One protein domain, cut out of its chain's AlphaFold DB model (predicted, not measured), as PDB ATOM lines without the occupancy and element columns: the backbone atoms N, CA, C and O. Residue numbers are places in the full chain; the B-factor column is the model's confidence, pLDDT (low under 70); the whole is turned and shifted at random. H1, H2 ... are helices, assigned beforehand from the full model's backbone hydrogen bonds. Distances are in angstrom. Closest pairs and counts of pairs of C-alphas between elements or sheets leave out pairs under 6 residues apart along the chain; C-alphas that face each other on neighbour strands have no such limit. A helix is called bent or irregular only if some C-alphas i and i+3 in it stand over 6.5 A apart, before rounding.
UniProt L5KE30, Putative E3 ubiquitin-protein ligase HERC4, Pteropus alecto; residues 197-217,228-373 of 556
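Overview. This is residues 197 to 217 and 228 to 373 of the 556 residues of the protein "Putative E3 ubiquitin-protein ligase HERC4" of Pteropus alecto (UniProt L5KE30). A long helical hairpin, H7 and H8, runs through the domain, and shorter helices H3, H5 and H6 pack on one side of it, mostly crossing it steeply. H2 lies farther out, beside H5, H1 packs on the end of H3, and the last stretch, with the short H9 and H10, runs along H7 on the side away from H5. The printed part has 167 residues with ten named helices, H1 to H10 in chain order, and no named strand: all helix. It is compact, with a radius of gyration of the C-alphas of 16.1 A and spans of 48 by 38 by 35 A.

Arrangement. H7, residues 297 to 320, is the hub, touching 6 other helices. With residues 304 to 314 alone it touches H8, residues 327 to 350, at a shallow tilt of 25 degrees, opposite ways, a hairpin; their closest C-alphas, of Phe 307 and Ala 337, are 5.8 A apart. H5, residues 263 to 278, touches H8 at a steep tilt of 62 degrees, closest at C-alphas 275 and 336, 5.8 A, and touches H7 closest at C-alphas 266 and 310, 6.3 A. H6, residues 282 to 292, touches H8 closest at C-alphas 289 and 347, 6.0 A. H3, residues 245 to 256, touches H6 closest at C-alphas 248 and 288, 6.8 A, and, with residues 255 to 256 alone, H7. H2, residues 228 to 237, touches H5 at a shallow tilt of 12 degrees, the same way, closest at C-alphas 231 and 269, 5.7 A. H1, residues 204 to 214, touches H3 closest at C-alphas 208 and 256, 5.3 A. H4, residues 258 to 261, touches H5 only at the corner. H10, residues 365 to 368, touches H7 closest at C-alphas 315 and 368, 6.1 A; H9, residues 357 to 360, only just touches it, with 3 pairs of C-alphas within 8 A. H1 and H8 are apart. Every O i to N i+4 pair is within hydrogen-bond range in H1, H6, H7 and H8; in H2 3 of 6 are, in H5 8 of 12, and in H3 2 of 8, beside 7 of 9 O i to N i+3 pairs.

Along the chain. H7 is 34.6 A long, from C-alpha 297 at (39.822, -31.274, 26.982), H8 34.3 A, ending at C-alpha 350 at (30.095, -32.813, 16.552), and H5 20.5 A, with a kink of 39 degrees near residue 270. H1 begins at C-alpha 204 at (43.848, -42.059, 30.689). H2, H5 and, only just, H3 are irregular: C-alphas 232 and 235 are 7.2 A apart, 264 and 267 7.4 A, 252 and 255 6.52 A.

Size, cuts and confidence. The C-alphas of Gly 201 and Asn 373, the two farthest apart, are 48.8 A apart. Residues 218 to 227 are not printed, and C-alphas 217 and 228 are 16.6 A apart across the cut. Of the links that are printed whole, none is long. The mean pLDDT of the printed part is 91.0; residue 243 is under 70.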
ATOM      1  N   THR A 197      31.049 -49.599  22.672       84.38
ATOM      2  CA  THR A 197      30.975 -48.558  21.626       84.38
ATOM      3  C   THR A 197      30.893 -47.123  22.163       84.38
ATOM      4  O   THR A 197      31.115 -46.174  21.412       84.38
ATOM      5  N   ARG A 198      30.553 -46.961  23.449       82.06
ATOM      6  CA  ARG A 198      30.440 -45.671  24.146       82.06
ATOM      7  C   ARG A 198      31.468 -45.466  25.256       82.06
ATOM      8  O   ARG A 198      31.670 -44.329  25.660       82.06
ATOM      9  N   PHE A 199      32.083 -46.534  25.759       86.06
ATOM     10  CA  PHE A 199      32.970 -46.469  26.917       86.06
ATOM     11  C   PHE A 199      34.237 -47.278  26.657       86.06
ATOM     12  O   PHE A 199      34.169 -48.482  26.418       86.06
ATOM     13  N   SER A 200      35.390 -46.613  26.695       89.00
ATOM     14  CA  SER A 200      36.684 -47.219  26.370       89.00
ATOM     15  C   SER A 200      37.258 -48.088  27.486       89.00
ATOM     16  O   SER A 200      38.147 -48.891  27.217       89.00
ATOM     17  N   GLY A 201      36.795 -47.920  28.731       86.19
ATOM     18  CA  GLY A 201      37.351 -48.611  29.900       86.19
ATOM     19  C   GLY A 201      38.779 -48.199  30.271       86.19
ATOM     20  O   GLY A 201      39.377 -48.815  31.147       86.19
ATOM     21  N   VAL A 202      39.341 -47.184  29.609       88.50
ATOM     22  CA  VAL A 202      40.725 -46.743  29.813       88.50
ATOM     23  C   VAL A 202      40.773 -45.625  30.846       88.50
ATOM     24  O   VAL A 202      40.173 -44.569  30.649       88.50
ATOM     25  N   ASP A 203      41.564 -45.816  31.901       88.06
ATOM     26  CA  ASP A 203      42.015 -44.714  32.750       88.06
ATOM     27  C   ASP A 203      43.186 -43.993  32.066       88.06
ATOM     28  O   ASP A 203      44.339 -44.440  32.088       88.06
ATOM     29  N   MET A 204      42.875 -42.864  31.429       90.31
ATOM     30  CA  MET A 204      43.848 -42.059  30.689       90.31
ATOM     31  C   MET A 204      44.931 -41.461  31.594       90.31
ATOM     32  O   MET A 204      46.082 -41.328  31.176       90.31
ATOM     33  N   ASN A 205      44.608 -41.147  32.851       86.19
ATOM     34  CA  ASN A 205      45.582 -40.614  33.800       86.19
ATOM     35  C   ASN A 205      46.565 -41.699  34.242       86.19
ATOM     36  O   ASN A 205      47.771 -41.448  34.284       86.19
ATOM     37  N   ALA A 206      46.077 -42.910  34.509       85.88
ATOM     38  CA  ALA A 206      46.937 -44.051  34.795       85.88
ATOM     39  C   ALA A 206      47.851 -44.384  33.603       85.88
ATOM     40  O   ALA A 206      49.053 -44.579  33.801       85.88
ATOM     41  N   ALA A 207      47.317 -44.379  32.374       89.50
ATOM     42  CA  ALA A 207      48.098 -44.607  31.155       89.50
ATOM     43  C   ALA A 207      49.219 -43.567  30.990       89.50
ATOM     44  O   ALA A 207      50.386 -43.927  30.822       89.50
ATOM     45  N   ARG A 208      48.890 -42.278  31.129       89.06
ATOM     46  CA  ARG A 208      49.854 -41.170  31.073       89.06
ATOM     47  C   ARG A 208      50.942 -41.293  32.140       89.06
ATOM     48  O   ARG A 208      52.130 -41.202  31.833       89.06
ATOM     49  N   LEU A 209      50.561 -41.538  33.396       86.56
ATOM     50  CA  LEU A 209      51.512 -41.711  34.499       86.56
ATOM     51  C   LEU A 209      52.425 -42.924  34.287       86.56
ATOM     52  O   LEU A 209      53.603 -42.865  34.640       86.56
ATOM     53  N   LEU A 210      51.905 -44.011  33.712       88.75
ATOM     54  CA  LEU A 210      52.697 -45.188  33.376       88.75
ATOM     55  C   LEU A 210      53.744 -44.864  32.305       88.75
ATOM     56  O   LEU A 210      54.920 -45.154  32.517       88.75
ATOM     57  N   PHE A 211      53.353 -44.222  31.199       92.81
ATOM     58  CA  PHE A 211      54.302 -43.843  30.151       92.81
ATOM     59  C   PHE A 211      55.362 -42.860  30.652       92.81
ATOM     60  O   PHE A 211      56.537 -43.035  30.342       92.81
ATOM     61  N   HIS A 212      54.993 -41.891  31.491       89.06
ATOM     62  CA  HIS A 212      55.962 -40.980  32.109       89.06
ATOM     63  C   HIS A 212      56.934 -41.680  33.068       89.06
ATOM     64  O   HIS A 212      58.098 -41.299  33.152       89.06
ATOM     65  N   LYS A 213      56.480 -42.703  33.801       87.56
ATOM     66  CA  LYS A 213      57.368 -43.518  34.645       87.56
ATOM     67  C   LYS A 213      58.281 -44.425  33.824       87.56
ATOM     68  O   LYS A 213      59.380 -44.724  34.275       87.56
ATOM     69  N   LEU A 214      57.823 -44.878  32.659       87.88
ATOM     70  CA  LEU A 214      58.579 -45.766  31.781       87.88
ATOM     71  C   LEU A 214      59.636 -45.011  30.962       87.88
ATOM     72  O   LEU A 214      60.750 -45.500  30.797       87.88
ATOM     73  N   ILE A 215      59.287 -43.825  30.460       91.94
ATOM     74  CA  ILE A 215      60.131 -42.992  29.600       91.94
ATOM     75  C   ILE A 215      60.768 -41.891  30.451       91.94
ATOM     76  O   ILE A 215      60.333 -40.739  30.439       91.94
ATOM     77  N   GLN A 216      61.787 -42.267  31.229       87.56
ATOM     78  CA  GLN A 216      62.541 -41.335  32.070       87.56
ATOM     79  C   GLN A 216      63.875 -40.925  31.431       87.56
ATOM     80  O   GLN A 216      64.551 -41.775  30.842       87.56
ATOM     81  N   PRO A 217      64.303 -39.656  31.589       86.50
ATOM     82  CA  PRO A 217      65.593 -39.182  31.078       86.50
ATOM     83  C   PRO A 217      66.795 -39.961  31.629       86.50
ATOM     84  O   PRO A 217      67.768 -40.173  30.911       86.50
ATOM     85  N   ALA A 228      61.930 -48.897  19.852       90.31
ATOM     86  CA  ALA A 228      62.173 -50.007  18.933       90.31
ATOM     87  C   ALA A 228      61.035 -51.044  18.944       90.31
ATOM     88  O   ALA A 228      60.696 -51.607  17.905       90.31
ATOM     89  N   SER A 229      60.428 -51.303  20.108       92.25
ATOM     90  CA  SER A 229      59.278 -52.203  20.212       92.25
ATOM     91  C   SER A 229      58.009 -51.604  19.597       92.25
ATOM     92  O   SER A 229      57.246 -52.329  18.956       92.25
ATOM     93  N   LEU A 230      57.769 -50.298  19.762       93.56
ATOM     94  CA  LEU A 230      56.644 -49.602  19.133       93.56
ATOM     95  C   LEU A 230      56.772 -49.631  17.607       93.56
ATOM     96  O   LEU A 230      55.829 -50.043  16.932       93.56
ATOM     97  N   GLU A 231      57.951 -49.274  17.096       92.62
ATOM     98  CA  GLU A 231      58.268 -49.213  15.668       92.62
ATOM     99  C   GLU A 231      58.210 -50.593  14.997       92.62
ATOM    100  O   GLU A 231      57.550 -50.760  13.976       92.62
ATOM    101  N   LYS A 232      58.877 -51.607  15.567       89.19
ATOM    102  CA  LYS A 232      59.057 -52.905  14.893       89.19
ATOM    103  C   LYS A 232      57.939 -53.906  15.161       89.19
ATOM    104  O   LYS A 232      57.745 -54.814  14.357       89.19
ATOM    105  N   ASN A 233      57.226 -53.779  16.285       88.69
ATOM    106  CA  ASN A 233      56.271 -54.797  16.722       88.69
ATOM    107  C   ASN A 233      54.838 -54.284  16.853       88.69
ATOM    108  O   ASN A 233      53.937 -54.947  16.350       88.69
ATOM    109  N   LEU A 234      54.603 -53.173  17.562       91.31
ATOM    110  CA  LEU A 234      53.235 -52.768  17.906       91.31
ATOM    111  C   LEU A 234      52.530 -52.053  16.751       91.31
ATOM    112  O   LEU A 234      51.478 -52.513  16.316       91.31
ATOM    113  N   ILE A 235      53.100 -50.955  16.246       92.62
ATOM    114  CA  ILE A 235      52.448 -50.124  15.222       92.62
ATOM    115  C   ILE A 235      52.184 -50.900  13.923       92.62
ATOM    116  O   ILE A 235      51.058 -50.826  13.432       92.62
ATOM    117  N   PRO A 236      53.120 -51.715  13.391       89.56
ATOM    118  CA  PRO A 236      52.861 -52.496  12.179       89.56
ATOM    119  C   PRO A 236      51.732 -53.527  12.323       89.56
ATOM    120  O   PRO A 236      51.208 -54.007  11.321       89.56
ATOM    121  N   LYS A 237      51.361 -53.893  13.559       88.31
ATOM    122  CA  LYS A 237      50.271 -54.833  13.854       88.31
ATOM    123  C   LYS A 237      48.919 -54.147  14.063       88.31
ATOM    124  O   LYS A 237      47.928 -54.844  14.270       88.31
ATOM    125  N   LEU A 238      48.855 -52.816  14.014       89.12
ATOM    126  CA  LEU A 238      47.594 -52.078  14.039       89.12
ATOM    127  C   LEU A 238      46.897 -52.235  12.678       89.12
ATOM    128  O   LEU A 238      47.230 -51.559  11.707       89.12
ATOM    129  N   THR A 239      45.954 -53.175  12.593       79.56
ATOM    130  CA  THR A 239      45.205 -53.490  11.369       79.56
ATOM    131  C   THR A 239      43.975 -52.595  11.194       79.56
ATOM    132  O   THR A 239      43.416 -52.078  12.162       79.56
ATOM    133  N   SER A 240      43.520 -52.441   9.944       78.62
ATOM    134  CA  SER A 240      42.284 -51.717   9.592       78.62
ATOM    135  C   SER A 240      41.017 -52.419  10.090       78.62
ATOM    136  O   SER A 240      40.049 -51.759  10.475       78.62
ATOM    137  N   SER A 241      41.053 -53.755  10.099       75.75
ATOM    138  CA  SER A 241      40.021 -54.639  10.635       75.75
ATOM    139  C   SER A 241      40.506 -55.189  11.971       75.75
ATOM    140  O   SER A 241      41.451 -55.984  12.023       75.75
ATOM    141  N   LEU A 242      39.932 -54.686  13.064       76.69
ATOM    142  CA  LEU A 242      40.330 -55.069  14.413       76.69
ATOM    143  C   LEU A 242      39.546 -56.310  14.860       76.69
ATOM    144  O   LEU A 242      38.339 -56.372  14.632       76.69
ATOM    145  N   PRO A 243      40.200 -57.274  15.531       68.62
ATOM    146  CA  PRO A 243      39.543 -58.496  15.991       68.62
ATOM    147  C   PRO A 243      38.537 -58.239  17.122       68.62
ATOM    148  O   PRO A 243      37.628 -59.041  17.311       68.62
ATOM    149  N   ASP A 244      38.702 -57.141  17.867       80.56
ATOM    150  CA  ASP A 244      37.835 -56.758  18.979       80.56
ATOM    151  C   ASP A 244      37.878 -55.238  19.244       80.56
ATOM    152  O   ASP A 244      38.859 -54.558  18.922       80.56
ATOM    153  N   VAL A 245      36.817 -54.706  19.860       84.19
ATOM    154  CA  VAL A 245      36.690 -53.285  20.220       84.19
ATOM    155  C   VAL A 245      37.763 -52.847  21.221       84.19
ATOM    156  O   VAL A 245      38.184 -51.694  21.186       84.19
ATOM    157  N   GLU A 246      38.276 -53.740  22.072       85.50
ATOM    158  CA  GLU A 246      39.326 -53.393  23.034       85.50
ATOM    159  C   GLU A 246      40.647 -53.008  22.375       85.50
ATOM    160  O   GLU A 246      41.398 -52.201  22.925       85.50
ATOM    161  N   ALA A 247      40.918 -53.510  21.168       86.75
ATOM    162  CA  ALA A 247      42.110 -53.130  20.419       86.75
ATOM    163  C   ALA A 247      42.112 -51.630  20.066       86.75
ATOM    164  O   ALA A 247      43.179 -51.034  19.911       86.75
ATOM    165  N   LEU A 248      40.941 -50.977  20.019       90.94
ATOM    166  CA  LEU A 248      40.860 -49.530  19.809       90.94
ATOM    167  C   LEU A 248      41.481 -48.723  20.958       90.94
ATOM    168  O   LEU A 248      41.847 -47.567  20.755       90.94
ATOM    169  N   ARG A 249      41.638 -49.307  22.156       91.19
ATOM    170  CA  ARG A 249      42.233 -48.618  23.312       91.19
ATOM    171  C   ARG A 249      43.668 -48.167  23.033       91.19
ATOM    172  O   ARG A 249      44.063 -47.113  23.521       91.19
ATOM    173  N   PHE A 250      44.411 -48.881  22.181       91.62
ATOM    174  CA  PHE A 250      45.749 -48.457  21.753       91.62
ATOM    175  C   PHE A 250      45.739 -47.094  21.052       91.62
ATOM    176  O   PHE A 250      46.659 -46.306  21.249       91.62
ATOM    177  N   TYR A 251      44.682 -46.777  20.298       93.31
ATOM    178  CA  TYR A 251      44.546 -45.483  19.626       93.31
ATOM    179  C   TYR A 251      44.228 -44.330  20.585       93.31
ATOM    180  O   TYR A 251      44.425 -43.171  20.225       93.31
ATOM    181  N   LEU A 252      43.770 -44.635  21.805       93.12
ATOM    182  CA  LEU A 252      43.631 -43.656  22.884       93.12
ATOM    183  C   LEU A 252      44.925 -43.513  23.681       93.12
ATOM    184  O   LEU A 252      45.361 -42.399  23.936       93.12
ATOM    185  N   THR A 253      45.543 -44.629  24.076       94.12
ATOM    186  CA  THR A 253      46.662 -44.608  25.025       94.12
ATOM    187  C   THR A 253      47.998 -44.263  24.384       94.12
ATOM    188  O   THR A 253      48.826 -43.644  25.038       94.12
ATOM    189  N   LEU A 254      48.256 -44.676  23.136       94.75
ATOM    190  CA  LEU A 254      49.567 -44.454  22.512       94.75
ATOM    191  C   LEU A 254      49.946 -42.973  22.380       94.75
ATOM    192  O   LEU A 254      51.099 -42.674  22.681       94.75
ATOM    193  N   PRO A 255      49.038 -42.043  22.021       94.69
ATOM    194  CA  PRO A 255      49.333 -40.608  22.034       94.69
ATOM    195  C   PRO A 255      49.839 -40.047  23.375       94.69
ATOM    196  O   PRO A 255      50.511 -39.019  23.376       94.69
ATOM    197  N   GLU A 256      49.574 -40.714  24.506       93.69
ATOM    198  CA  GLU A 256      50.102 -40.326  25.827       93.69
ATOM    199  C   GLU A 256      51.577 -40.714  26.027       93.69
ATOM    200  O   GLU A 256      52.211 -40.282  26.990       93.69
ATOM    201  N   CYS A 257      52.145 -41.541  25.146       94.56
ATOM    202  CA  CYS A 257      53.545 -41.934  25.220       94.56
ATOM    203  C   CYS A 257      54.454 -40.760  24.807       94.56
ATOM    204  O   CYS A 257      54.371 -40.321  23.658       94.56
ATOM    205  N   PRO A 258      55.389 -40.294  25.665       94.19
ATOM    206  CA  PRO A 258      56.273 -39.171  25.341       94.19
ATOM    207  C   PRO A 258      57.092 -39.361  24.059       94.19
ATOM    208  O   PRO A 258      57.405 -38.386  23.383       94.19
ATOM    209  N   LEU A 259      57.391 -40.612  23.690       94.50
ATOM    210  CA  LEU A 259      58.111 -40.945  22.457       94.50
ATOM    211  C   LEU A 259      57.364 -40.515  21.186       94.50
ATOM    212  O   LEU A 259      58.013 -40.314  20.165       94.50
ATOM    213  N   MET A 260      56.033 -40.369  21.239       94.50
ATOM    214  CA  MET A 260      55.224 -39.899  20.108       94.50
ATOM    215  C   MET A 260      55.480 -38.425  19.793       94.50
ATOM    216  O   MET A 260      55.439 -38.057  18.627       94.50
ATOM    217  N   SER A 261      55.744 -37.602  20.817       93.19
ATOM    218  CA  SER A 261      56.009 -36.159  20.690       93.19
ATOM    219  C   SER A 261      57.480 -35.834  20.388       93.19
ATOM    220  O   SER A 261      57.832 -34.669  20.239       93.19
ATOM    221  N   ASP A 262      58.359 -36.836  20.300       92.31
ATOM    222  CA  ASP A 262      59.751 -36.622  19.900       92.31
ATOM    223  C   ASP A 262      59.850 -36.514  18.374       92.31
ATOM    224  O   ASP A 262      59.508 -37.450  17.646       92.31
ATOM    225  N   SER A 263      60.388 -35.391  17.890       93.25
ATOM    226  CA  SER A 263      60.569 -35.139  16.460       93.25
ATOM    227  C   SER A 263      61.403 -36.197  15.736       93.25
ATOM    228  O   SER A 263      61.170 -36.439  14.554       93.25
ATOM    229  N   ASN A 264      62.333 -36.866  16.429       90.06
ATOM    230  CA  ASN A 264      63.139 -37.942  15.841       90.06
ATOM    231  C   ASN A 264      62.306 -39.195  15.533       90.06
ATOM    232  O   ASN A 264      62.687 -39.999  14.686       90.06
ATOM    233  N   ASN A 265      61.163 -39.350  16.203       93.62
ATOM    234  CA  ASN A 265      60.283 -40.507  16.089       93.62
ATOM    235  C   ASN A 265      59.033 -40.221  15.244       93.62
ATOM    236  O   ASN A 265      58.186 -41.101  15.081       93.62
ATOM    237  N   PHE A 266      58.869 -39.015  14.692       95.69
ATOM    238  CA  PHE A 266      57.665 -38.687  13.923       95.69
ATOM    239  C   PHE A 266      57.501 -39.577  12.691       95.69
ATOM    240  O   PHE A 266      56.414 -40.099  12.450       95.69
ATOM    241  N   THR A 267      58.576 -39.803  11.936       92.38
ATOM    242  CA  THR A 267      58.551 -40.609  10.706       92.38
ATOM    243  C   THR A 267      58.402 -42.106  10.971       92.38
ATOM    244  O   THR A 267      57.777 -42.800  10.171       92.38
ATOM    245  N   THR A 268      58.939 -42.604  12.085       92.12
ATOM    246  CA  THR A 268      58.986 -44.037  12.418       92.12
ATOM    247  C   THR A 268      57.853 -44.491  13.338       92.12
ATOM    248  O   THR A 268      57.475 -45.660  13.306       92.12
ATOM    249  N   ILE A 269      57.272 -43.585  14.132       95.56
ATOM    250  CA  ILE A 269      56.255 -43.905  15.143       95.56
ATOM    251  C   ILE A 269      54.959 -43.112  14.902       95.56
ATOM    252  O   ILE A 269      53.922 -43.713  14.612       95.56
ATOM    253  N   ALA A 270      54.987 -41.776  14.981       97.06
ATOM    254  CA  ALA A 270      53.756 -40.968  14.983       97.06
ATOM    255  C   ALA A 270      52.984 -41.019  13.647       97.06
ATOM    256  O   ALA A 270      51.762 -41.185  13.638       97.06
ATOM    257  N   ILE A 271      53.682 -40.924  12.511       96.56
ATOM    258  CA  ILE A 271      53.077 -40.967  11.170       96.56
ATOM    259  C   ILE A 271      52.573 -42.378  10.820       96.56
ATOM    260  O   ILE A 271      51.435 -42.485  10.350       96.56
ATOM    261  N   PRO A 272      53.321 -43.474  11.066       95.75
ATOM    262  CA  PRO A 272      52.791 -44.828  10.907       95.75
ATOM    263  C   PRO A 272      51.570 -45.106  11.792       95.75
ATOM    264  O   PRO A 272      50.596 -45.685  11.312       95.75
ATOM    265  N   PHE A 273      51.556 -44.614  13.036       97.00
ATOM    266  CA  PHE A 273      50.371 -44.669  13.898       97.00
ATOM    267  C   PHE A 273      49.180 -43.903  13.296       97.00
ATOM    268  O   PHE A 273      48.079 -44.445  13.198       97.00
ATOM    269  N   GLY A 274      49.400 -42.669  12.827       96.81
ATOM    270  CA  GLY A 274      48.375 -41.889  12.129       96.81
ATOM    271  C   GLY A 274      47.873 -42.576  10.856       96.81
ATOM    272  O   GLY A 274      46.687 -42.517  10.544       96.81
ATOM    273  N   THR A 275      48.747 -43.292  10.147       96.06
ATOM    274  CA  THR A 275      48.397 -44.053   8.940       96.06
ATOM    275  C   THR A 275      47.486 -45.230   9.292       96.06
ATOM    276  O   THR A 275      46.470 -45.427   8.630       96.06
ATOM    277  N   ALA A 276      47.789 -45.969  10.365       95.56
ATOM    278  CA  ALA A 276      46.912 -47.026  10.868       95.56
ATOM    279  C   ALA A 276      45.530 -46.477  11.267       95.56
ATOM    280  O   ALA A 276      44.510 -47.055  10.900       95.56
ATOM    281  N   LEU A 277      45.494 -45.315  11.930       95.50
ATOM    282  CA  LEU A 277      44.266 -44.625  12.346       95.50
ATOM    283  C   LEU A 277      43.402 -44.215  11.144       95.50
ATOM    284  O   LEU A 277      42.205 -44.493  11.124       95.50
ATOM    285  N   VAL A 278      43.998 -43.581  10.129       95.88
ATOM    286  CA  VAL A 278      43.288 -43.141   8.913       95.88
ATOM    287  C   VAL A 278      42.763 -44.329   8.100       95.88
ATOM    288  O   VAL A 278      41.721 -44.212   7.455       95.88
ATOM    289  N   ASN A 279      43.445 -45.473   8.165       94.62
ATOM    290  CA  ASN A 279      43.065 -46.696   7.461       94.62
ATOM    291  C   ASN A 279      42.045 -47.565   8.218       94.62
ATOM    292  O   ASN A 279      41.664 -48.617   7.702       94.62
ATOM    293  N   LEU A 280      41.594 -47.163   9.413       94.44
ATOM    294  CA  LEU A 280      40.544 -47.881  10.139       94.44
ATOM    295  C   LEU A 280      39.251 -47.957   9.318       94.44
ATOM    296  O   LEU A 280      38.813 -46.987   8.695       94.44
ATOM    297  N   GLU A 281      38.586 -49.112   9.375       93.25
ATOM    298  CA  GLU A 281      37.257 -49.264   8.793       93.25
ATOM    299  C   GLU A 281      36.235 -48.311   9.444       93.25
ATOM    300  O   GLU A 281      36.375 -47.867  10.589       93.25
ATOM    301  N   LYS A 282      35.139 -48.025   8.725       91.88
ATOM    302  CA  LYS A 282      34.121 -47.048   9.153       91.88
ATOM    303  C   LYS A 282      33.544 -47.339  10.544       91.88
ATOM    304  O   LYS A 282      33.280 -46.401  11.291       91.88
ATOM    305  N   ALA A 283      33.316 -48.610  10.882       91.25
ATOM    306  CA  ALA A 283      32.708 -48.993  12.156       91.25
ATOM    307  C   ALA A 283      33.669 -48.813  13.355       91.25
ATOM    308  O   ALA A 283      33.295 -48.079  14.275       91.25
ATOM    309  N   PRO A 284      34.904 -49.360  13.353       92.56
ATOM    310  CA  PRO A 284      35.902 -49.075  14.387       92.56
ATOM    311  C   PRO A 284      36.224 -47.583  14.535       92.56
ATOM    312  O   PRO A 284      36.248 -47.069  15.655       92.56
ATOM    313  N   LEU A 285      36.382 -46.859  13.419       94.25
ATOM    314  CA  LEU A 285      36.613 -45.414  13.450       94.25
ATOM    315  C   LEU A 285      35.458 -44.684  14.143       94.25
ATOM    316  O   LEU A 285      35.687 -43.759  14.916       94.25
ATOM    317  N   LYS A 286      34.210 -45.124  13.930       93.44
ATOM    318  CA  LYS A 286      33.054 -44.504  14.581       93.44
ATOM    319  C   LYS A 286      33.051 -44.687  16.095       93.44
ATOM    320  O   LYS A 286      32.635 -43.778  16.812       93.44
ATOM    321  N   VAL A 287      33.495 -45.844  16.575       94.25
ATOM    322  CA  VAL A 287      33.654 -46.095  18.012       94.25
ATOM    323  C   VAL A 287      34.733 -45.182  18.587       94.25
ATOM    324  O   VAL A 287      34.490 -44.521  19.594       94.25
ATOM    325  N   LEU A 288      35.873 -45.064  17.905       94.81
ATOM    326  CA  LEU A 288      36.965 -44.190  18.328       94.81
ATOM    327  C   LEU A 288      36.553 -42.708  18.351       94.81
ATOM    328  O   LEU A 288      36.827 -42.020  19.329       94.81
ATOM    329  N   GLU A 289      35.809 -42.235  17.342       95.38
ATOM    330  CA  GLU A 289      35.207 -40.891  17.341       95.38
ATOM    331  C   GLU A 289      34.309 -40.661  18.565       95.38
ATOM    332  O   GLU A 289      34.337 -39.584  19.160       95.38
ATOM    333  N   ASN A 290      33.507 -41.659  18.957       94.06
ATOM    334  CA  ASN A 290      32.656 -41.549  20.140       94.06
ATOM    335  C   ASN A 290      33.487 -41.516  21.431       94.06
ATOM    336  O   ASN A 290      33.139 -40.780  22.350       94.06
ATOM    337  N   TRP A 291      34.585 -42.266  21.518       95.19
ATOM    338  CA  TRP A 291      35.459 -42.225  22.691       95.19
ATOM    339  C   TRP A 291      36.211 -40.902  22.805       95.19
ATOM    340  O   TRP A 291      36.247 -40.315  23.882       95.19
ATOM    341  N   TRP A 292      36.738 -40.377  21.698       95.88
ATOM    342  CA  TRP A 292      37.329 -39.040  21.677       95.88
ATOM    343  C   TRP A 292      36.323 -37.944  22.029       95.88
ATOM    344  O   TRP A 292      36.700 -36.975  22.679       95.88
ATOM    345  N   SER A 293      35.045 -38.113  21.669       94.44
ATOM    346  CA  SER A 293      33.993 -37.139  21.991       94.44
ATOM    347  C   SER A 293      33.748 -36.954  23.493       94.44
ATOM    348  O   SER A 293      33.195 -35.938  23.890       94.44
ATOM    349  N   VAL A 294      34.164 -37.912  24.325       91.56
ATOM    350  CA  VAL A 294      33.983 -37.870  25.785       91.56
ATOM    351  C   VAL A 294      35.303 -37.702  26.543       91.56
ATOM    352  O   VAL A 294      35.311 -37.795  27.769       91.56
ATOM    353  N   LEU A 295      36.420 -37.478  25.840       91.69
ATOM    354  CA  LEU A 295      37.705 -37.210  26.484       91.69
ATOM    355  C   LEU A 295      37.712 -35.848  27.180       91.69
ATOM    356  O   LEU A 295      37.100 -34.884  26.718       91.69
ATOM    357  N   GLU A 296      38.487 -35.755  28.259       91.69
ATOM    358  CA  GLU A 296      38.768 -34.473  28.899       91.69
ATOM    359  C   GLU A 296      39.518 -33.537  27.928       91.69
ATOM    360  O   GLU A 296      40.425 -33.995  27.216       91.69
ATOM    361  N   PRO A 297      39.214 -32.222  27.915       94.69
ATOM    362  CA  PRO A 297      39.822 -31.274  26.982       94.69
ATOM    363  C   PRO A 297      41.360 -31.299  26.913       94.69
ATOM    364  O   PRO A 297      41.884 -31.235  25.800       94.69
ATOM    365  N   PRO A 298      42.118 -31.445  28.025       93.25
ATOM    366  CA  PRO A 298      43.581 -31.514  27.963       93.25
ATOM    367  C   PRO A 298      44.106 -32.741  27.207       93.25
ATOM    368  O   PRO A 298      45.085 -32.634  26.471       93.25
ATOM    369  N   LEU A 299      43.446 -33.892  27.362       92.44
ATOM    370  CA  LEU A 299      43.822 -35.137  26.688       92.44
ATOM    371  C   LEU A 299      43.512 -35.046  25.193       92.44
ATOM    372  O   LEU A 299      44.336 -35.398  24.356       92.44
ATOM    373  N   PHE A 300      42.344 -34.500  24.846       95.75
ATOM    374  CA  PHE A 300      41.977 -34.274  23.451       95.75
ATOM    375  C   PHE A 300      42.928 -33.276  22.767       95.75
ATOM    376  O   PHE A 300      43.423 -33.540  21.668       95.75
ATOM    377  N   LEU A 301      43.251 -32.165  23.443       95.94
ATOM    378  CA  LEU A 301      44.208 -31.166  22.962       95.94
ATOM    379  C   LEU A 301      45.590 -31.776  22.712       95.94
ATOM    380  O   LEU A 301      46.224 -31.446  21.716       95.94
ATOM    381  N   LYS A 302      46.048 -32.692  23.571       94.94
ATOM    382  CA  LYS A 302      47.354 -33.346  23.419       94.94
ATOM    383  C   LYS A 302      47.479 -34.100  22.092       94.94
ATOM    384  O   LYS A 302      48.527 -34.023  21.454       94.94
ATOM    385  N   ILE A 303      46.416 -34.779  21.651       96.25
ATOM    386  CA  ILE A 303      46.390 -35.486  20.361       96.25
ATOM    387  C   ILE A 303      46.421 -34.482  19.198       96.25
ATOM    388  O   ILE A 303      47.127 -34.699  18.213       96.25
ATOM    389  N   VAL A 304      45.688 -33.370  19.318       97.81
ATOM    390  CA  VAL A 304      45.694 -32.294  18.314       97.81
ATOM    391  C   VAL A 304      47.089 -31.678  18.188       97.81
ATOM    392  O   VAL A 304      47.610 -31.593  17.078       97.81
ATOM    393  N   GLU A 305      47.725 -31.317  19.304       97.44
ATOM    394  CA  GLU A 305      49.073 -30.736  19.296       97.44
ATOM    395  C   GLU A 305      50.120 -31.707  18.745       97.44
ATOM    396  O   GLU A 305      50.930 -31.302  17.920       97.44
ATOM    397  N   LEU A 306      50.047 -33.001  19.083       97.75
ATOM    398  CA  LEU A 306      50.932 -34.019  18.508       97.75
ATOM    399  C   LEU A 306      50.919 -33.986  16.969       97.75
ATOM    400  O   LEU A 306      51.969 -33.932  16.333       97.75
ATOM    401  N   PHE A 307      49.738 -34.002  16.345       98.19
ATOM    402  CA  PHE A 307      49.663 -34.006  14.881       98.19
ATOM    403  C   PHE A 307      49.927 -32.631  14.255       98.19
ATOM    404  O   PHE A 307      50.403 -32.578  13.121       98.19
ATOM    405  N   LYS A 308      49.712 -31.526  14.981       97.94
ATOM    406  CA  LYS A 308      50.187 -30.197  14.560       97.94
ATOM    407  C   LYS A 308      51.713 -30.138  14.534       97.94
ATOM    408  O   LYS A 308      52.274 -29.705  13.529       97.94
ATOM    409  N   GLU A 309      52.386 -30.630  15.573       97.56
ATOM    410  CA  GLU A 309      53.850 -30.715  15.637       97.56
ATOM    411  C   GLU A 309      54.414 -31.561  14.487       97.56
ATOM    412  O   GLU A 309      55.388 -31.156  13.844       97.56
ATOM    413  N   VAL A 310      53.762 -32.683  14.155       97.81
ATOM    414  CA  VAL A 310      54.113 -33.508  12.985       97.81
ATOM    415  C   VAL A 310      53.983 -32.711  11.681       97.81
ATOM    416  O   VAL A 310      54.904 -32.735  10.864       97.81
ATOM    417  N   VAL A 311      52.881 -31.977  11.473       97.50
ATOM    418  CA  VAL A 311      52.705 -31.126  10.278       97.50
ATOM    419  C   VAL A 311      53.804 -30.069  10.204       97.50
ATOM    420  O   VAL A 311      54.467 -29.952   9.175       97.50
ATOM    421  N   VAL A 312      54.051 -29.335  11.289       96.25
ATOM    422  CA  VAL A 312      55.086 -28.290  11.340       96.25
ATOM    423  C   VAL A 312      56.470 -28.870  11.045       96.25
ATOM    424  O   VAL A 312      57.237 -28.274  10.288       96.25
ATOM    425  N   HIS A 313      56.796 -30.044  11.589       94.88
ATOM    426  CA  HIS A 313      58.053 -30.733  11.304       94.88
ATOM    427  C   HIS A 313      58.195 -31.082   9.816       94.88
ATOM    428  O   HIS A 313      59.218 -30.770   9.209       94.88
ATOM    429  N   LEU A 314      57.156 -31.652   9.201       93.88
ATOM    430  CA  LEU A 314      57.158 -31.968   7.770       93.88
ATOM    431  C   LEU A 314      57.303 -30.704   6.905       93.88
ATOM    432  O   LEU A 314      58.074 -30.694   5.948       93.88
ATOM    433  N   LEU A 315      56.629 -29.608   7.255       93.19
ATOM    434  CA  LEU A 315      56.750 -28.343   6.520       93.19
ATOM    435  C   LEU A 315      58.144 -27.712   6.649       93.19
ATOM    436  O   LEU A 315      58.652 -27.143   5.681       93.19
ATOM    437  N   LYS A 316      58.811 -27.863   7.800       91.62
ATOM    438  CA  LYS A 316      60.223 -27.476   7.955       91.62
ATOM    439  C   LYS A 316      61.127 -28.274   7.011       91.62
ATOM    440  O   LYS A 316      61.987 -27.678   6.369       91.62
ATOM    441  N   LEU A 317      60.901 -29.585   6.869       87.69
ATOM    442  CA  LEU A 317      61.633 -30.417   5.903       87.69
ATOM    443  C   LEU A 317      61.365 -29.986   4.454       87.69
ATOM    444  O   LEU A 317      62.299 -29.907   3.658       87.69
ATOM    445  N   TYR A 318      60.119 -29.631   4.119       86.88
ATOM    446  CA  TYR A 318      59.776 -29.094   2.797       86.88
ATOM    447  C   TYR A 318      60.564 -27.828   2.458       86.88
ATOM    448  O   TYR A 318      61.120 -27.728   1.366       86.88
ATOM    449  N   LYS A 319      60.674 -26.900   3.414       84.19
ATOM    450  CA  LYS A 319      61.424 -25.648   3.253       84.19
ATOM    451  C   LYS A 319      62.928 -25.868   3.054       84.19
ATOM    452  O   LYS A 319      63.553 -25.102   2.328       84.19
ATOM    453  N   ILE A 320      63.506 -26.898   3.680       83.94
ATOM    454  CA  ILE A 320      64.921 -27.283   3.505       83.94
ATOM    455  C   ILE A 320      65.158 -27.898   2.113       83.94
ATOM    456  O   ILE A 320      66.249 -27.776   1.559       83.94
ATOM    457  N   GLY A 321      64.118 -28.489   1.521       79.56
ATOM    458  CA  GLY A 321      64.137 -29.091   0.195       79.56
ATOM    459  C   GLY A 321      64.097 -30.614   0.271       79.56
ATOM    460  O   GLY A 321      64.891 -31.243   0.963       79.56
ATOM    461  N   ILE A 322      63.160 -31.211  -0.468       82.25
ATOM    462  CA  ILE A 322      62.920 -32.660  -0.465       82.25
ATOM    463  C   ILE A 322      63.381 -33.255  -1.795       82.25
ATOM    464  O   ILE A 322      62.967 -32.754  -2.850       82.25
ATOM    465  N   PRO A 323      64.180 -34.338  -1.780       83.31
ATOM    466  CA  PRO A 323      64.572 -35.036  -2.996       83.31
ATOM    467  C   PRO A 323      63.349 -35.459  -3.833       83.31
ATOM    468  O   PRO A 323      62.364 -35.958  -3.278       83.31
ATOM    469  N   PRO A 324      63.386 -35.342  -5.176       81.44
ATOM    470  CA  PRO A 324      62.267 -35.744  -6.033       81.44
ATOM    471  C   PRO A 324      61.812 -37.197  -5.822       81.44
ATOM    472  O   PRO A 324      60.616 -37.477  -5.892       81.44
ATOM    473  N   SER A 325      62.746 -38.102  -5.508       84.62
ATOM    474  CA  SER A 325      62.484 -39.513  -5.192       84.62
ATOM    475  C   SER A 325      61.610 -39.712  -3.948       84.62
ATOM    476  O   SER A 325      60.856 -40.678  -3.877       84.62
ATOM    477  N   GLU A 326      61.671 -38.793  -2.984       83.06
ATOM    478  CA  GLU A 326      60.984 -38.899  -1.691       83.06
ATOM    479  C   GLU A 326      59.688 -38.084  -1.636       83.06
ATOM    480  O   GLU A 326      58.863 -38.272  -0.741       83.06
ATOM    481  N   ARG A 327      59.441 -37.222  -2.631       84.44
ATOM    482  CA  ARG A 327      58.300 -36.294  -2.654       84.44
ATOM    483  C   ARG A 327      56.944 -36.995  -2.547       84.44
ATOM    484  O   ARG A 327      56.033 -36.483  -1.902       84.44
ATOM    485  N   ARG A 328      56.803 -38.188  -3.137       86.88
ATOM    486  CA  ARG A 328      55.572 -38.993  -3.031       86.88
ATOM    487  C   ARG A 328      55.327 -39.478  -1.601       86.88
ATOM    488  O   ARG A 328      54.200 -39.396  -1.122       86.88
ATOM    489  N   ILE A 329      56.372 -39.977  -0.942       86.50
ATOM    490  CA  ILE A 329      56.306 -40.477   0.437       86.50
ATOM    491  C   ILE A 329      56.020 -39.308   1.380       86.50
ATOM    492  O   ILE A 329      55.096 -39.382   2.184       86.50
ATOM    493  N   PHE A 330      56.723 -38.191   1.199       91.19
ATOM    494  CA  PHE A 330      56.486 -36.967   1.952       91.19
ATOM    495  C   PHE A 330      55.038 -36.473   1.842       91.19
ATOM    496  O   PHE A 330      54.392 -36.215   2.856       91.19
ATOM    497  N   ASN A 331      54.497 -36.389   0.620       90.81
ATOM    498  CA  ASN A 331      53.108 -35.982   0.412       90.81
ATOM    499  C   ASN A 331      52.134 -36.939   1.109       90.81
ATOM    500  O   ASN A 331      51.142 -36.489   1.675       90.81
ATOM    501  N   SER A 332      52.425 -38.246   1.107       94.06
ATOM    502  CA  SER A 332      51.635 -39.220   1.863       94.06
ATOM    503  C   SER A 332      51.692 -38.955   3.366       94.06
ATOM    504  O   SER A 332      50.659 -39.021   4.023       94.06
ATOM    505  N   PHE A 333      52.866 -38.643   3.918       95.69
ATOM    506  CA  PHE A 333      53.036 -38.357   5.343       95.69
ATOM    507  C   PHE A 333      52.281 -37.101   5.771       95.69
ATOM    508  O   PHE A 333      51.544 -37.123   6.759       95.69
ATOM    509  N   LEU A 334      52.408 -36.025   4.990       95.44
ATOM    510  CA  LEU A 334      51.693 -34.778   5.237       95.44
ATOM    511  C   LEU A 334      50.178 -34.979   5.119       95.44
ATOM    512  O   LEU A 334      49.426 -34.510   5.973       95.44
ATOM    513  N   HIS A 335      49.730 -35.729   4.107       96.50
ATOM    514  CA  HIS A 335      48.322 -36.076   3.942       96.50
ATOM    515  C   HIS A 335      47.781 -36.852   5.147       96.50
ATOM    516  O   HIS A 335      46.723 -36.495   5.658       96.50
ATOM    517  N   THR A 336      48.511 -37.856   5.645       97.69
ATOM    518  CA  THR A 336      48.128 -38.604   6.849       97.69
ATOM    519  C   THR A 336      47.945 -37.673   8.046       97.69
ATOM    520  O   THR A 336      46.896 -37.712   8.687       97.69
ATOM    521  N   ALA A 337      48.925 -36.814   8.341       97.94
ATOM    522  CA  ALA A 337      48.865 -35.931   9.505       97.94
ATOM    523  C   ALA A 337      47.678 -34.953   9.428       97.94
ATOM    524  O   ALA A 337      46.908 -34.825  10.383       97.94
ATOM    525  N   LEU A 338      47.462 -34.337   8.260       97.81
ATOM    526  CA  LEU A 338      46.311 -33.465   8.015       97.81
ATOM    527  C   LEU A 338      44.983 -34.225   8.104       97.81
ATOM    528  O   LEU A 338      44.006 -33.694   8.633       97.81
ATOM    529  N   LYS A 339      44.934 -35.479   7.639       98.38
ATOM    530  CA  LYS A 339      43.721 -36.299   7.706       98.38
ATOM    531  C   LYS A 339      43.359 -36.671   9.142       98.38
ATOM    532  O   LYS A 339      42.177 -36.674   9.478       98.38
ATOM    533  N   VAL A 340      44.344 -36.931  10.003       98.19
ATOM    534  CA  VAL A 340      44.097 -37.129  11.441       98.19
ATOM    535  C   VAL A 340      43.537 -35.854  12.075       98.19
ATOM    536  O   VAL A 340      42.524 -35.924  12.772       98.19
ATOM    537  N   LEU A 341      44.116 -34.685  11.779       98.38
ATOM    538  CA  LEU A 341      43.593 -33.397  12.256       98.38
ATOM    539  C   LEU A 341      42.160 -33.134  11.770       98.38
ATOM    540  O   LEU A 341      41.332 -32.671  12.549       98.38
ATOM    541  N   GLU A 342      41.829 -33.492  10.526       98.06
ATOM    542  CA  GLU A 342      40.463 -33.414   9.991       98.06
ATOM    543  C   GLU A 342      39.486 -34.308  10.778       98.06
ATOM    544  O   GLU A 342      38.363 -33.895  11.078       98.06
ATOM    545  N   ILE A 343      39.899 -35.531  11.136       97.88
ATOM    546  CA  ILE A 343      39.096 -36.447  11.962       97.88
ATOM    547  C   ILE A 343      38.853 -35.839  13.348       97.88
ATOM    548  O   ILE A 343      37.705 -35.786  13.792       97.88
ATOM    549  N   LEU A 344      39.901 -35.344  14.009       97.88
ATOM    550  CA  LEU A 344      39.799 -34.718  15.330       97.88
ATOM    551  C   LEU A 344      38.920 -33.464  15.283       97.88
ATOM    552  O   LEU A 344      38.026 -33.308  16.110       97.88
ATOM    553  N   HIS A 345      39.094 -32.608  14.278       97.38
ATOM    554  CA  HIS A 345      38.262 -31.422  14.103       97.38
ATOM    555  C   HIS A 345      36.779 -31.789  13.935       97.38
ATOM    556  O   HIS A 345      35.918 -31.224  14.607       97.38
ATOM    557  N   ARG A 346      36.472 -32.809  13.122       96.56
ATOM    558  CA  ARG A 346      35.103 -33.319  12.967       96.56
ATOM    559  C   ARG A 346      34.509 -33.817  14.290       96.56
ATOM    560  O   ARG A 346      33.326 -33.590  14.541       96.56
ATOM    561  N   VAL A 347      35.299 -34.495  15.127       96.62
ATOM    562  CA  VAL A 347      34.864 -34.924  16.468       96.62
ATOM    563  C   VAL A 347      34.608 -33.717  17.371       96.62
ATOM    564  O   VAL A 347      33.579 -33.681  18.041       96.62
ATOM    565  N   ASN A 348      35.490 -32.715  17.342       96.25
ATOM    566  CA  ASN A 348      35.354 -31.490  18.127       96.25
ATOM    567  C   ASN A 348      34.050 -30.740  17.807       96.25
ATOM    568  O   ASN A 348      33.302 -30.382  18.715       96.25
ATOM    569  N   GLU A 349      33.746 -30.560  16.519       94.06
ATOM    570  CA  GLU A 349      32.534 -29.871  16.053       94.06
ATOM    571  C   GLU A 349      31.257 -30.638  16.415       94.06
ATOM    572  O   GLU A 349      30.282 -30.053  16.889       94.06
ATOM    573  N   LYS A 350      31.263 -31.968  16.257       91.88
ATOM    574  CA  LYS A 350      30.095 -32.813  16.552       91.88
ATOM    575  C   LYS A 350      29.663 -32.738  18.024       91.88
ATOM    576  O   LYS A 350      28.481 -32.916  18.310       91.88
ATOM    577  N   THR A 351      30.596 -32.488  18.939       86.75
ATOM    578  CA  THR A 351      30.347 -32.441  20.392       86.75
ATOM    579  C   THR A 351      30.082 -31.024  20.914       86.75
ATOM    580  O   THR A 351      29.883 -30.841  22.108       86.75
ATOM    581  N   GLY A 352      30.052 -30.006  20.049       81.94
ATOM    582  CA  GLY A 352      29.878 -28.620  20.492       81.94
ATOM    583  C   GLY A 352      31.143 -28.012  21.107       81.94
ATOM    584  O   GLY A 352      31.038 -27.266  22.072       81.94
ATOM    585  N   GLN A 353      32.309 -28.315  20.517       86.06
ATOM    586  CA  GLN A 353      33.642 -27.786  20.850       86.06
ATOM    587  C   GLN A 353      34.212 -28.281  22.192       86.06
ATOM    588  O   GLN A 353      34.147 -27.601  23.211       86.06
ATOM    589  N   ILE A 354      34.851 -29.457  22.162       92.75
ATOM    590  CA  ILE A 354      35.645 -30.016  23.279       92.75
ATOM    591  C   ILE A 354      36.794 -29.062  23.640       92.75
ATOM    592  O   ILE A 354      37.074 -28.813  24.812       92.75
ATOM    593  N   ILE A 355      37.449 -28.521  22.612       95.50
ATOM    594  CA  ILE A 355      38.462 -27.471  22.691       95.50
ATOM    595  C   ILE A 355      38.086 -26.318  21.755       95.50
ATOM    596  O   ILE A 355      37.358 -26.501  20.773       95.50
ATOM    597  N   GLN A 356      38.604 -25.125  22.051       92.31
ATOM    598  CA  GLN A 356      38.354 -23.931  21.244       92.31
ATOM    599  C   GLN A 356      38.919 -24.084  19.822       92.31
ATOM    600  O   GLN A 356      39.967 -24.699  19.617       92.31
ATOM    601  N   TYR A 357      38.224 -23.510  18.835       88.94
ATOM    602  CA  TYR A 357      38.578 -23.631  17.415       88.94
ATOM    603  C   TYR A 357      39.989 -23.107  17.099       88.94
ATOM    604  O   TYR A 357      40.689 -23.696  16.277       88.94
ATOM    605  N   ASP A 358      40.452 -22.062  17.794       91.50
ATOM    606  CA  ASP A 358      41.790 -21.487  17.609       91.50
ATOM    607  C   ASP A 358      42.919 -22.488  17.875       91.50
ATOM    608  O   ASP A 358      44.000 -22.366  17.301       91.50
ATOM    609  N   LYS A 359      42.668 -23.528  18.680       94.06
ATOM    610  CA  LYS A 359      43.657 -24.574  18.967       94.06
ATOM    611  C   LYS A 359      44.012 -25.426  17.751       94.06
ATOM    612  O   LYS A 359      45.080 -26.031  17.739       94.06
ATOM    613  N   PHE A 360      43.179 -25.432  16.710       95.12
ATOM    614  CA  PHE A 360      43.474 -26.113  15.450       95.12
ATOM    615  C   PHE A 360      44.321 -25.277  14.477       95.12
ATOM    616  O   PHE A 360      44.778 -25.818  13.470       95.12
ATOM    617  N   TYR A 361      44.565 -23.987  14.745       93.56
ATOM    618  CA  TYR A 361      45.406 -23.169  13.872       93.56
ATOM    619  C   TYR A 361      46.880 -23.593  13.938       93.56
ATOM    620  O   TYR A 361      47.438 -23.813  15.013       93.56
ATOM    621  N   ILE A 362      47.512 -23.678  12.764       93.56
ATOM    622  CA  ILE A 362      48.952 -23.906  12.596       93.56
ATOM    623  C   ILE A 362      49.548 -22.610  12.050       93.56
ATOM    624  O   ILE A 362      49.541 -22.368  10.840       93.56
ATOM    625  N   HIS A 363      49.994 -21.737  12.948       89.44
ATOM    626  CA  HIS A 363      50.451 -20.395  12.585       89.44
ATOM    627  C   HIS A 363      51.738 -20.428  11.753       89.44
ATOM    628  O   HIS A 363      51.927 -19.585  10.883       89.44
ATOM    629  N   GLU A 364      52.577 -21.445  11.942       90.94
ATOM    630  CA  GLU A 364      53.858 -21.630  11.261       90.94
ATOM    631  C   GLU A 364      53.710 -21.832   9.747       90.94
ATOM    632  O   GLU A 364      54.668 -21.623   9.006       90.94
ATOM    633  N   VAL A 365      52.519 -22.195   9.250       87.81
ATOM    634  CA  VAL A 365      52.267 -22.365   7.808       87.81
ATOM    635  C   VAL A 365      52.615 -21.093   7.031       87.81
ATOM    636  O   VAL A 365      53.212 -21.193   5.963       87.81
ATOM    637  N   GLN A 366      52.313 -19.911   7.580       84.69
ATOM    638  CA  GLN A 366      52.594 -18.632   6.916       84.69
ATOM    639  C   GLN A 366      54.099 -18.353   6.751       84.69
ATOM    640  O   GLN A 366      54.497 -17.622   5.852       84.69
ATOM    641  N   GLU A 367      54.935 -18.922   7.626       86.12
ATOM    642  CA  GLU A 367      56.391 -18.732   7.626       86.12
ATOM    643  C   GLU A 367      57.122 -19.840   6.858       86.12
ATOM    644  O   GLU A 367      58.249 -19.655   6.374       86.12
ATOM    645  N   LEU A 368      56.514 -21.027   6.804       87.19
ATOM    646  CA  LEU A 368      57.109 -22.226   6.227       87.19
ATOM    647  C   LEU A 368      56.715 -22.451   4.769       87.19
ATOM    648  O   LEU A 368      57.502 -23.044   4.033       87.19
ATOM    649  N   ILE A 369      55.542 -21.972   4.350       83.50
ATOM    650  CA  ILE A 369      55.032 -22.136   2.989       83.50
ATOM    651  C   ILE A 369      54.823 -20.767   2.349       83.50
ATOM    652  O   ILE A 369      54.056 -19.941   2.841       83.50
ATOM    653  N   ASP A 370      55.432 -20.562   1.183       80.75
ATOM    654  CA  ASP A 370      55.052 -19.458   0.306       80.75
ATOM    655  C   ASP A 370      53.806 -19.857  -0.490       80.75
ATOM    656  O   ASP A 370      53.879 -20.329  -1.624       80.75
ATOM    657  N   ILE A 371      52.638 -19.673   0.132       78.25
ATOM    658  CA  ILE A 371      51.337 -20.026  -0.455       78.25
ATOM    659  C   ILE A 371      51.145 -19.337  -1.812       78.25
ATOM    660  O   ILE A 371      50.533 -19.907  -2.714       78.25
ATOM    661  N   ARG A 372      51.675 -18.119  -1.982       74.25
ATOM    662  CA  ARG A 372      51.565 -17.377  -3.240       74.25
ATOM    663  C   ARG A 372      52.354 -18.083  -4.334       74.25
ATOM    664  O   ARG A 372      51.806 -18.322  -5.407       74.25
ATOM    665  N   ASN A 373      53.613 -18.413  -4.065       74.00
ATOM    666  CA  ASN A 373      54.465 -19.078  -5.041       74.00
ATOM    667  C   ASN A 373      53.992 -20.510  -5.329       74.00
ATOM    668  O   ASN A 373      53.912 -20.902  -6.489       74.00
TER     669      ASN A 373